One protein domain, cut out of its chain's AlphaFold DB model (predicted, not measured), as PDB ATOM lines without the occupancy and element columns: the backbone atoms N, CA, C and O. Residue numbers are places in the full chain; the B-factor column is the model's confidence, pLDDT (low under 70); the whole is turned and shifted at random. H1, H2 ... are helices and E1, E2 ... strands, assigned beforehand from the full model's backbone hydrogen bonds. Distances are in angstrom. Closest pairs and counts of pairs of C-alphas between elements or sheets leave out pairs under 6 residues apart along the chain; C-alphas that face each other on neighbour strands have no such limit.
ATOM      1  N   ALA A  45     -40.985  11.872  54.582       93.85
ATOM      2  CA  ALA A  45     -41.470  11.650  53.216       93.85
ATOM      3  C   ALA A  45     -41.744  12.939  52.408       93.85
ATOM      4  O   ALA A  45     -41.550  12.937  51.190       93.85
ATOM      5  N   ARG A  46     -42.084  14.051  53.079       92.22
ATOM      6  CA  ARG A  46     -42.212  15.418  52.526       92.22
ATOM      7  C   ARG A  46     -41.013  15.940  51.729       92.22
ATOM      8  O   ARG A  46     -41.152  16.938  51.035       92.22
ATOM      9  N   PHE A  47     -39.840  15.319  51.859       91.61
ATOM     10  CA  PHE A  47     -38.628  15.679  51.116       91.61
ATOM     11  C   PHE A  47     -38.360  14.773  49.904       91.61
ATOM     12  O   PHE A  47     -37.476  15.069  49.103       91.61
ATOM     13  N   ASN A  48     -39.085  13.658  49.771       93.16
ATOM     14  CA  ASN A  48     -38.875  12.675  48.711       93.16
ATOM     15  C   ASN A  48     -40.188  12.030  48.230       93.16
ATOM     16  O   ASN A  48     -40.752  12.436  47.213       93.16
ATOM     17  N   ARG A  49     -40.686  11.016  48.941       91.81
ATOM     18  CA  ARG A  49     -41.785  10.149  48.501       91.81
ATOM     19  C   ARG A  49     -43.107  10.888  48.326       91.81
ATOM     20  O   ARG A  49     -43.851  10.536  47.420       91.81
ATOM     21  N   GLU A  50     -43.381  11.929  49.112       91.34
ATOM     22  CA  GLU A  50     -44.576  12.763  48.923       91.34
ATOM     23  C   GLU A  50     -44.526  13.535  47.596       91.34
ATOM     24  O   GLU A  50     -45.523  13.566  46.882       91.34
ATOM     25  N   TRP A  51     -43.369  14.083  47.205       88.72
ATOM     26  CA  TRP A  51     -43.216  14.763  45.913       88.72
ATOM     27  C   TRP A  51     -43.314  13.780  44.736       88.72
ATOM     28  O   TRP A  51     -44.022  14.046  43.767       88.72
ATOM     29  N   ALA A  52     -42.694  12.600  44.853       88.11
ATOM     30  CA  ALA A  52     -42.806  11.548  43.838       88.11
ATOM     31  C   ALA A  52     -44.221  10.945  43.716       88.11
ATOM     32  O   ALA A  52     -44.582  10.455  42.646       88.11
ATOM     33  N   ALA A  53     -45.020  10.979  44.789       89.24
ATOM     34  CA  ALA A  53     -46.429  10.585  44.774       89.24
ATOM     35  C   ALA A  53     -47.353  11.700  44.252       89.24
ATOM     36  O   ALA A  53     -48.368  11.402  43.625       89.24
ATOM     37  N   ALA A  54     -47.008  12.970  44.492       87.28
ATOM     38  CA  ALA A  54     -47.776  14.126  44.033       87.28
ATOM     39  C   ALA A  54     -47.658  14.365  42.517       87.28
ATOM     40  O   ALA A  54     -48.634  14.784  41.897       87.28
ATOM     41  N   ASP A  55     -46.496  14.083  41.913       84.90
ATOM     42  CA  ASP A  55     -46.278  14.256  40.474       84.90
ATOM     43  C   ASP A  55     -45.598  13.034  39.826       84.90
ATOM     44  O   ASP A  55     -44.414  12.745  40.018       84.90
ATOM     45  N   ALA A  56     -46.349  12.341  38.965       84.01
ATOM     46  CA  ALA A  56     -45.885  11.169  38.226       84.01
ATOM     47  C   ALA A  56     -44.701  11.450  37.275       84.01
ATOM     48  O   ALA A  56     -44.021  10.510  36.854       84.01
ATOM     49  N   ARG A  57     -44.413  12.717  36.935       82.21
ATOM     50  CA  ARG A  57     -43.213  13.089  36.168       82.21
ATOM     51  C   ARG A  57     -41.937  12.783  36.943       82.21
ATOM     52  O   ARG A  57     -40.929  12.450  36.324       82.21
ATOM     53  N   CYS A  58     -41.966  12.832  38.271       82.37
ATOM     54  CA  CYS A  58     -40.776  12.666  39.100       82.37
ATOM     55  C   CYS A  58     -40.172  11.257  39.037       82.37
ATOM     56  O   CYS A  58     -38.976  11.099  39.242       82.37
ATOM     57  N   SER A  59     -40.963  10.245  38.664       80.94
ATOM     58  CA  SER A  59     -40.488   8.877  38.407       80.94
ATOM     59  C   SER A  59     -40.222   8.572  36.923       80.94
ATOM     60  O   SER A  59     -39.865   7.442  36.594       80.94
ATOM     61  N   ARG A  60     -40.409   9.540  36.006       81.21
ATOM     62  CA  ARG A  60     -40.399   9.305  34.542       81.21
ATOM     63  C   ARG A  60     -39.601  10.302  33.689       81.21
ATOM     64  O   ARG A  60     -39.173   9.935  32.600       81.21
ATOM     65  N   HIS A  61     -39.432  11.545  34.134       81.30
ATOM     66  CA  HIS A  61     -38.682  12.593  33.426       81.30
ATOM     67  C   HIS A  61     -37.213  12.642  33.883       81.30
ATOM     68  O   HIS A  61     -36.730  11.727  34.542       81.30
ATOM     69  N   LEU A  62     -36.498  13.724  33.558       80.40
ATOM     70  CA  LEU A  62     -35.100  13.972  33.946       80.40
ATOM     71  C   LEU A  62     -34.840  13.838  35.464       80.40
ATOM     72  O   LEU A  62     -33.713  13.586  35.876       80.40
ATOM     73  N   PHE A  63     -35.885  13.945  36.287       80.43
ATOM     74  CA  PHE A  63     -35.839  13.817  37.749       80.43
ATOM     75  C   PHE A  63     -35.876  12.364  38.228       80.43
ATOM     76  O   PHE A  63     -35.457  12.081  39.342       80.43
ATOM     77  N   ALA A  64     -36.255  11.416  37.364       85.61
ATOM     78  CA  ALA A  64     -36.266   9.992  37.691       85.61
ATOM     79  C   ALA A  64     -34.896   9.473  38.153       85.61
ATOM     80  O   ALA A  64     -34.843   8.479  38.870       85.61
ATOM     81  N   ALA A  65     -33.796  10.147  37.795       90.00
ATOM     82  CA  ALA A  65     -32.459   9.822  38.279       90.00
ATOM     83  C   ALA A  65     -32.326   9.940  39.811       90.00
ATOM     84  O   ALA A  65     -31.720   9.065  40.424       90.00
ATOM     85  N   GLU A  66     -32.912  10.965  40.447       90.07
ATOM     86  CA  GLU A  66     -32.795  11.161  41.903       90.07
ATOM     87  C   GLU A  66     -33.583  10.084  42.674       90.07
ATOM     88  O   GLU A  66     -33.093   9.522  43.655       90.07
ATOM     89  N   VAL A  67     -34.750   9.705  42.141       91.58
ATOM     90  CA  VAL A  67     -35.585   8.605  42.643       91.58
ATOM     91  C   VAL A  67     -34.908   7.247  42.421       91.58
ATOM     92  O   VAL A  67     -34.826   6.437  43.342       91.58
ATOM     93  N   ALA A  68     -34.383   6.998  41.219       92.73
ATOM     94  CA  ALA A  68     -33.748   5.732  40.862       92.73
ATOM     95  C   ALA A  68     -32.462   5.480  41.659       92.73
ATOM     96  O   ALA A  68     -32.237   4.352  42.093       92.73
ATOM     97  N   VAL A  69     -31.640   6.511  41.893       93.76
ATOM     98  CA  VAL A  69     -30.453   6.400  42.755       93.76
ATOM     99  C   VAL A  69     -30.862   6.107  44.198       93.76
ATOM    100  O   VAL A  69     -30.271   5.225  44.814       93.76
ATOM    101  N   HIS A  70     -31.890   6.776  44.730       95.18
ATOM    102  CA  HIS A  70     -32.358   6.515  46.091       95.18
ATOM    103  C   HIS A  70     -32.830   5.065  46.272       95.18
ATOM    104  O   HIS A  70     -32.322   4.366  47.148       95.18
ATOM    105  N   GLU A  71     -33.736   4.579  45.421       94.14
ATOM    106  CA  GLU A  71     -34.260   3.212  45.530       94.14
ATOM    107  C   GLU A  71     -33.171   2.150  45.246       94.14
ATOM    108  O   GLU A  71     -33.114   1.122  45.926       94.14
ATOM    109  N   ALA A  72     -32.226   2.416  44.332       95.10
ATOM    110  CA  ALA A  72     -31.070   1.541  44.108       95.10
ATOM    111  C   ALA A  72     -30.133   1.467  45.329       95.10
ATOM    112  O   ALA A  72     -29.633   0.388  45.650       95.10
ATOM    113  N   LEU A  73     -29.912   2.583  46.032       95.24
ATOM    114  CA  LEU A  73     -29.107   2.616  47.255       95.24
ATOM    115  C   LEU A  73     -29.816   1.959  48.446       95.24
ATOM    116  O   LEU A  73     -29.148   1.339  49.269       95.24
ATOM    117  N   LEU A  74     -31.149   2.022  48.529       94.13
ATOM    118  CA  LEU A  74     -31.913   1.282  49.542       94.13
ATOM    119  C   LEU A  74     -31.784  -0.240  49.370       94.13
ATOM    120  O   LEU A  74     -31.679  -0.953  50.370       94.13
ATOM    121  N   ALA A  75     -31.734  -0.720  48.122       93.74
ATOM    122  CA  ALA A  75     -31.521  -2.126  47.771       93.74
ATOM    123  C   ALA A  75     -30.036  -2.562  47.751       93.74
ATOM    124  O   ALA A  75     -29.739  -3.741  47.546       93.74
ATOM    125  N   TYR A  76     -29.088  -1.639  47.943       93.83
ATOM    126  CA  TYR A  76     -27.658  -1.927  47.846       93.83
ATOM    127  C   TYR A  76     -27.142  -2.709  49.065       93.83
ATOM    128  O   TYR A  76     -27.254  -2.267  50.206       93.83
ATOM    129  N   VAL A  77     -26.488  -3.850  48.815       92.04
ATOM    130  CA  VAL A  77     -25.928  -4.738  49.858       92.04
ATOM    131  C   VAL A  77     -24.876  -4.034  50.732       92.04
ATOM    132  O   VAL A  77     -24.707  -4.383  51.895       92.04
ATOM    133  N   GLY A  78     -24.186  -3.020  50.199       91.27
ATOM    134  CA  GLY A  78     -23.238  -2.187  50.947       91.27
ATOM    135  C   GLY A  78     -23.845  -0.966  51.630       91.27
ATOM    136  O   GLY A  78     -23.105  -0.052  51.983       91.27
ATOM    137  N   ARG A  79     -25.167  -0.897  51.822       93.91
ATOM    138  CA  ARG A  79     -25.761   0.200  52.591       93.91
ATOM    139  C   ARG A  79     -25.300   0.129  54.054       93.91
ATOM    140  O   ARG A  79     -25.512  -0.872  54.736       93.91
ATOM    141  N   ALA A  80     -24.661   1.190  54.535       94.30
ATOM    142  CA  ALA A  80     -24.231   1.307  55.921       94.30
ATOM    143  C   ALA A  80     -25.450   1.487  56.839       94.30
ATOM    144  O   ALA A  80     -26.375   2.237  56.520       94.30
ATOM    145  N   ALA A  81     -25.452   0.800  57.984       93.36
ATOM    146  CA  ALA A  81     -26.522   0.915  58.977       93.36
ATOM    147  C   ALA A  81     -26.383   2.173  59.852       93.36
ATOM    148  O   ALA A  81     -27.383   2.694  60.341       93.36
ATOM    149  N   ARG A  82     -25.150   2.656  60.035       94.86
ATOM    150  CA  ARG A  82     -24.796   3.809  60.866       94.86
ATOM    151  C   ARG A  82     -23.848   4.733  60.088       94.86
ATOM    152  O   ARG A  82     -23.088   4.219  59.261       94.86
ATOM    153  N   PRO A  83     -23.874   6.057  60.315       95.02
ATOM    154  CA  PRO A  83     -23.021   6.996  59.588       95.02
ATOM    155  C   PRO A  83     -21.523   6.800  59.873       95.02
ATOM    156  O   PRO A  83     -20.710   7.032  58.987       95.02
ATOM    157  N   GLU A  84     -21.145   6.321  61.060       95.67
ATOM    158  CA  GLU A  84     -19.751   6.032  61.429       95.67
ATOM    159  C   GLU A  84     -19.134   4.827  60.694       95.67
ATOM    160  O   GLU A  84     -17.913   4.692  60.669       95.67
ATOM    161  N   ASP A  85     -19.954   3.962  60.082       93.02
ATOM    162  CA  ASP A  85     -19.504   2.788  59.317       93.02
ATOM    163  C   ASP A  85     -19.434   3.055  57.796       93.02
ATOM    164  O   ASP A  85     -19.335   2.102  57.015       93.02
ATOM    165  N   ALA A  86     -19.578   4.310  57.353       95.13
ATOM    166  CA  ALA A  86     -19.797   4.669  55.951       95.13
ATOM    167  C   ALA A  86     -18.618   5.419  55.311       95.13
ATOM    168  O   ALA A  86     -18.057   6.342  55.894       95.13
ATOM    169  N   ASP A  87     -18.315   5.067  54.060       95.49
ATOM    170  CA  ASP A  87     -17.335   5.759  53.216       95.49
ATOM    171  C   ASP A  87     -17.977   6.926  52.442       95.49
ATOM    172  O   ASP A  87     -17.312   7.904  52.103       95.49
ATOM    173  N   LEU A  88     -19.276   6.814  52.133       96.51
ATOM    174  CA  LEU A  88     -20.061   7.805  51.391       96.51
ATOM    175  C   LEU A  88     -21.436   8.030  52.028       96.51
ATOM    176  O   LEU A  88     -22.026   7.131  52.630       96.51
ATOM    177  N   PHE A  89     -21.983   9.222  51.801       96.74
ATOM    178  CA  PHE A  89     -23.254   9.675  52.359       96.74
ATOM    179  C   PHE A  89     -24.195  10.136  51.241       96.74
ATOM    180  O   PHE A  89     -23.788  10.890  50.357       96.74
ATOM    181  N   PHE A  90     -25.458   9.710  51.287       96.19
ATOM    182  CA  PHE A  90     -26.498  10.112  50.341       96.19
ATOM    183  C   PHE A  90     -27.718  10.676  51.075       96.19
ATOM    184  O   PHE A  90     -28.294  10.022  51.946       96.19
ATOM    185  N   VAL A  91     -28.114  11.895  50.705       96.03
ATOM    186  CA  VAL A  91     -29.226  12.639  51.314       96.03
ATOM    187  C   VAL A  91     -30.398  12.662  50.316       96.03
ATOM    188  O   VAL A  91     -30.332  13.403  49.334       96.03
ATOM    189  N   PRO A  92     -31.459  11.853  50.507       94.10
ATOM    190  CA  PRO A  92     -32.513  11.678  49.508       94.10
ATOM    191  C   PRO A  92     -33.536  12.825  49.537       94.10
ATOM    192  O   PRO A  92     -34.624  12.684  50.102       94.10
ATOM    193  N   VAL A  93     -33.200  13.959  48.915       93.15
ATOM    194  CA  VAL A  93     -34.122  15.090  48.697       93.15
ATOM    195  C   VAL A  93     -34.424  15.219  47.208       93.15
ATOM    196  O   VAL A  93     -33.514  15.447  46.414       93.15
ATOM    197  N   TYR A  94     -35.693  15.112  46.819       90.85
ATOM    198  CA  TYR A  94     -36.106  15.137  45.409       90.85
ATOM    199  C   TYR A  94     -36.305  16.580  44.903       90.85
ATOM    200  O   TYR A  94     -37.374  16.969  44.431       90.85
ATOM    201  N   VAL A  95     -35.289  17.435  45.079       86.52
ATOM    202  CA  VAL A  95     -35.382  18.867  44.732       86.52
ATOM    203  C   VAL A  95     -35.707  19.085  43.256       86.52
ATOM    204  O   VAL A  95     -36.420  20.030  42.914       86.52
ATOM    205  N   SER A  96     -35.225  18.200  42.383       80.81
ATOM    206  CA  SER A  96     -35.375  18.342  40.938       80.81
ATOM    207  C   SER A  96     -36.835  18.136  40.528       80.81
ATOM    208  O   SER A  96     -37.358  18.911  39.733       80.81
ATOM    209  N   CYS A  97     -37.513  17.164  41.142       80.16
ATOM    210  CA  CYS A  97     -38.952  16.936  41.049       80.16
ATOM    211  C   CYS A  97     -39.794  18.169  41.432       80.16
ATOM    212  O   CYS A  97     -40.691  18.551  40.681       80.16
ATOM    213  N   ASN A  98     -39.506  18.808  42.574       78.88
ATOM    214  CA  ASN A  98     -40.367  19.862  43.131       78.88
ATOM    215  C   ASN A  98     -40.139  21.260  42.526       78.88
ATOM    216  O   ASN A  98     -41.091  22.019  42.361       78.88
ATOM    217  N   PHE A  99     -38.893  21.627  42.210       74.06
ATOM    218  CA  PHE A  99     -38.563  22.982  41.734       74.06
ATOM    219  C   PHE A  99     -38.520  23.124  40.209       74.06
ATOM    220  O   PHE A  99     -38.398  24.242  39.704       74.06
ATOM    221  N   SER A 100     -38.633  22.022  39.464       69.82
ATOM    222  CA  SER A 100     -38.621  22.073  38.004       69.82
ATOM    223  C   SER A 100     -40.014  22.249  37.409       69.82
ATOM    224  O   SER A 100     -40.994  21.608  37.788       69.82
ATOM    225  N   THR A 101     -40.059  23.080  36.378       68.81
ATOM    226  CA  THR A 101     -41.202  23.300  35.488       68.81
ATOM    227  C   THR A 101     -41.785  22.005  34.899       68.81
ATOM    228  O   THR A 101     -41.103  20.976  34.830       68.81
ATOM    229  N   PRO A 102     -43.020  22.055  34.358       67.22
ATOM    230  CA  PRO A 102     -43.593  21.003  33.516       67.22
ATOM    231  C   PRO A 102     -42.650  20.483  32.418       67.22
ATOM    232  O   PRO A 102     -42.533  19.270  32.250       67.22
ATOM    233  N   ASN A 103     -41.945  21.386  31.722       67.99
ATOM    234  CA  ASN A 103     -41.021  21.061  30.625       67.99
ATOM    235  C   ASN A 103     -39.626  20.592  31.090       67.99
ATOM    236  O   ASN A 103     -38.842  20.106  30.278       67.99
ATOM    237  N   GLY A 104     -39.337  20.682  32.389       62.93
ATOM    238  CA  GLY A 104     -38.128  20.166  33.016       62.93
ATOM    239  C   GLY A 104     -36.869  21.018  32.843       62.93
ATOM    240  O   GLY A 104     -35.786  20.572  33.217       62.93
ATOM    241  N   PHE A 105     -36.999  22.238  32.316       60.46
ATOM    242  CA  PHE A 105     -35.916  23.218  32.267       60.46
ATOM    243  C   PHE A 105     -36.047  24.216  33.427       60.46
ATOM    244  O   PHE A 105     -37.156  24.697  33.685       60.46
ATOM    245  N   PRO A 106     -34.955  24.572  34.130       59.34
ATOM    246  CA  PRO A 106     -35.014  25.619  35.146       59.34
ATOM    247  C   PRO A 106     -35.491  26.941  34.518       59.34
ATOM    248  O   PRO A 106     -35.113  27.251  33.387       59.34
ATOM    249  N   CYS A 107     -36.290  27.732  35.251       59.53
ATOM    250  CA  CYS A 107     -36.845  29.031  34.814       59.53
ATOM    251  C   CYS A 107     -35.782  30.143  34.673       59.53
ATOM    252  O   CYS A 107     -35.939  31.260  35.171       59.53
TER     253      CYS A 107
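Overview. This is residues 45 to 107 of the 152 residues of the protein "Exostosin domain-containing protein" of Zea mays (UniProt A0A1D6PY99). A long open loop of chain with three short helices, H1, H2 and H4, gathered toward one end: the longest helix, H3, leads away from them, residues 75 to 87 turn round at the far end, and the return path goes through the short strand E1 back to H4. The tail, residues 100 to 107, follows H4 at the helical end. The printed part has 63 residues, with four named helices and one named strand in the order H1, H2, H3, E1, H4; the class is mostly helix, though under half of the residues are in named elements. It is only just loose, close to compact, with a radius of gyration of the C-alphas of 13.2 A, and its spans of 40 by 20 by 19 A make it only just a rod.

Along the chain. The printed part begins at Ala 45, and H1 holds residues 49 to 54, 8.5 A from first to last C-alpha, with C-alpha 49 at (-41.785, 10.149, 48.501). H2, residues 56 to 59, is 5.9 A long. H3, residues 64 to 74, is 15.3 A long and ends with C-alpha 74 at (-31.913, 1.282, 49.542). E1, residues 88 to 90, is 6.9 A long. H4, residues 95 to 99, is 6.0 A long and ends with C-alpha 99 at (-38.563, 22.982, 41.734).

Arrangement. H1 and H2 touch only at the corner by their link, and only just, with 3 pairs of C-alphas within 8 A; the closest C-alphas are those of Ala 52 and Cys 58, 5.3 A apart. H2 and H3 touch only at the corner too, closest at the C-alphas of Cys 58 and Ala 64, 5.4 A apart. H1 and H3 are close but not clearly touching, at a shallow tilt of 32 degrees, only just short of steep, opposite ways; their closest C-alphas, those of Ala 52 and Val 67, are 7.9 A apart. H1 and H4 only just touch, with 3 pairs of C-alphas within 8 A, the closest being those of Trp 51 and Asn 98, 6.5 A apart. H4 is close to H2 but not clearly touching, with the C-alphas of Cys 58 and Cys 97 closest at 5.0 A. E1 pairs with no named strand; it is apart from H1, H2 and H4, and only just apart from H3, at 8.1 A. In H1, H3 and H4 every O i to N i+4 pair is within hydrogen-bond range; H2 is too short for such a pair, and its one O i to N i+3 pair is not within range.

Size, cuts and confidence. The two C-alphas farthest apart, those of Glu 84 and Asn 103, are 40.3 A apart. The printed part has no cut. The link from H3 to E1, 13 residues, is long; the other links between named elements are tight. The mean pLDDT of the printed part is 86.7, and residues 100 to 107 are under 70.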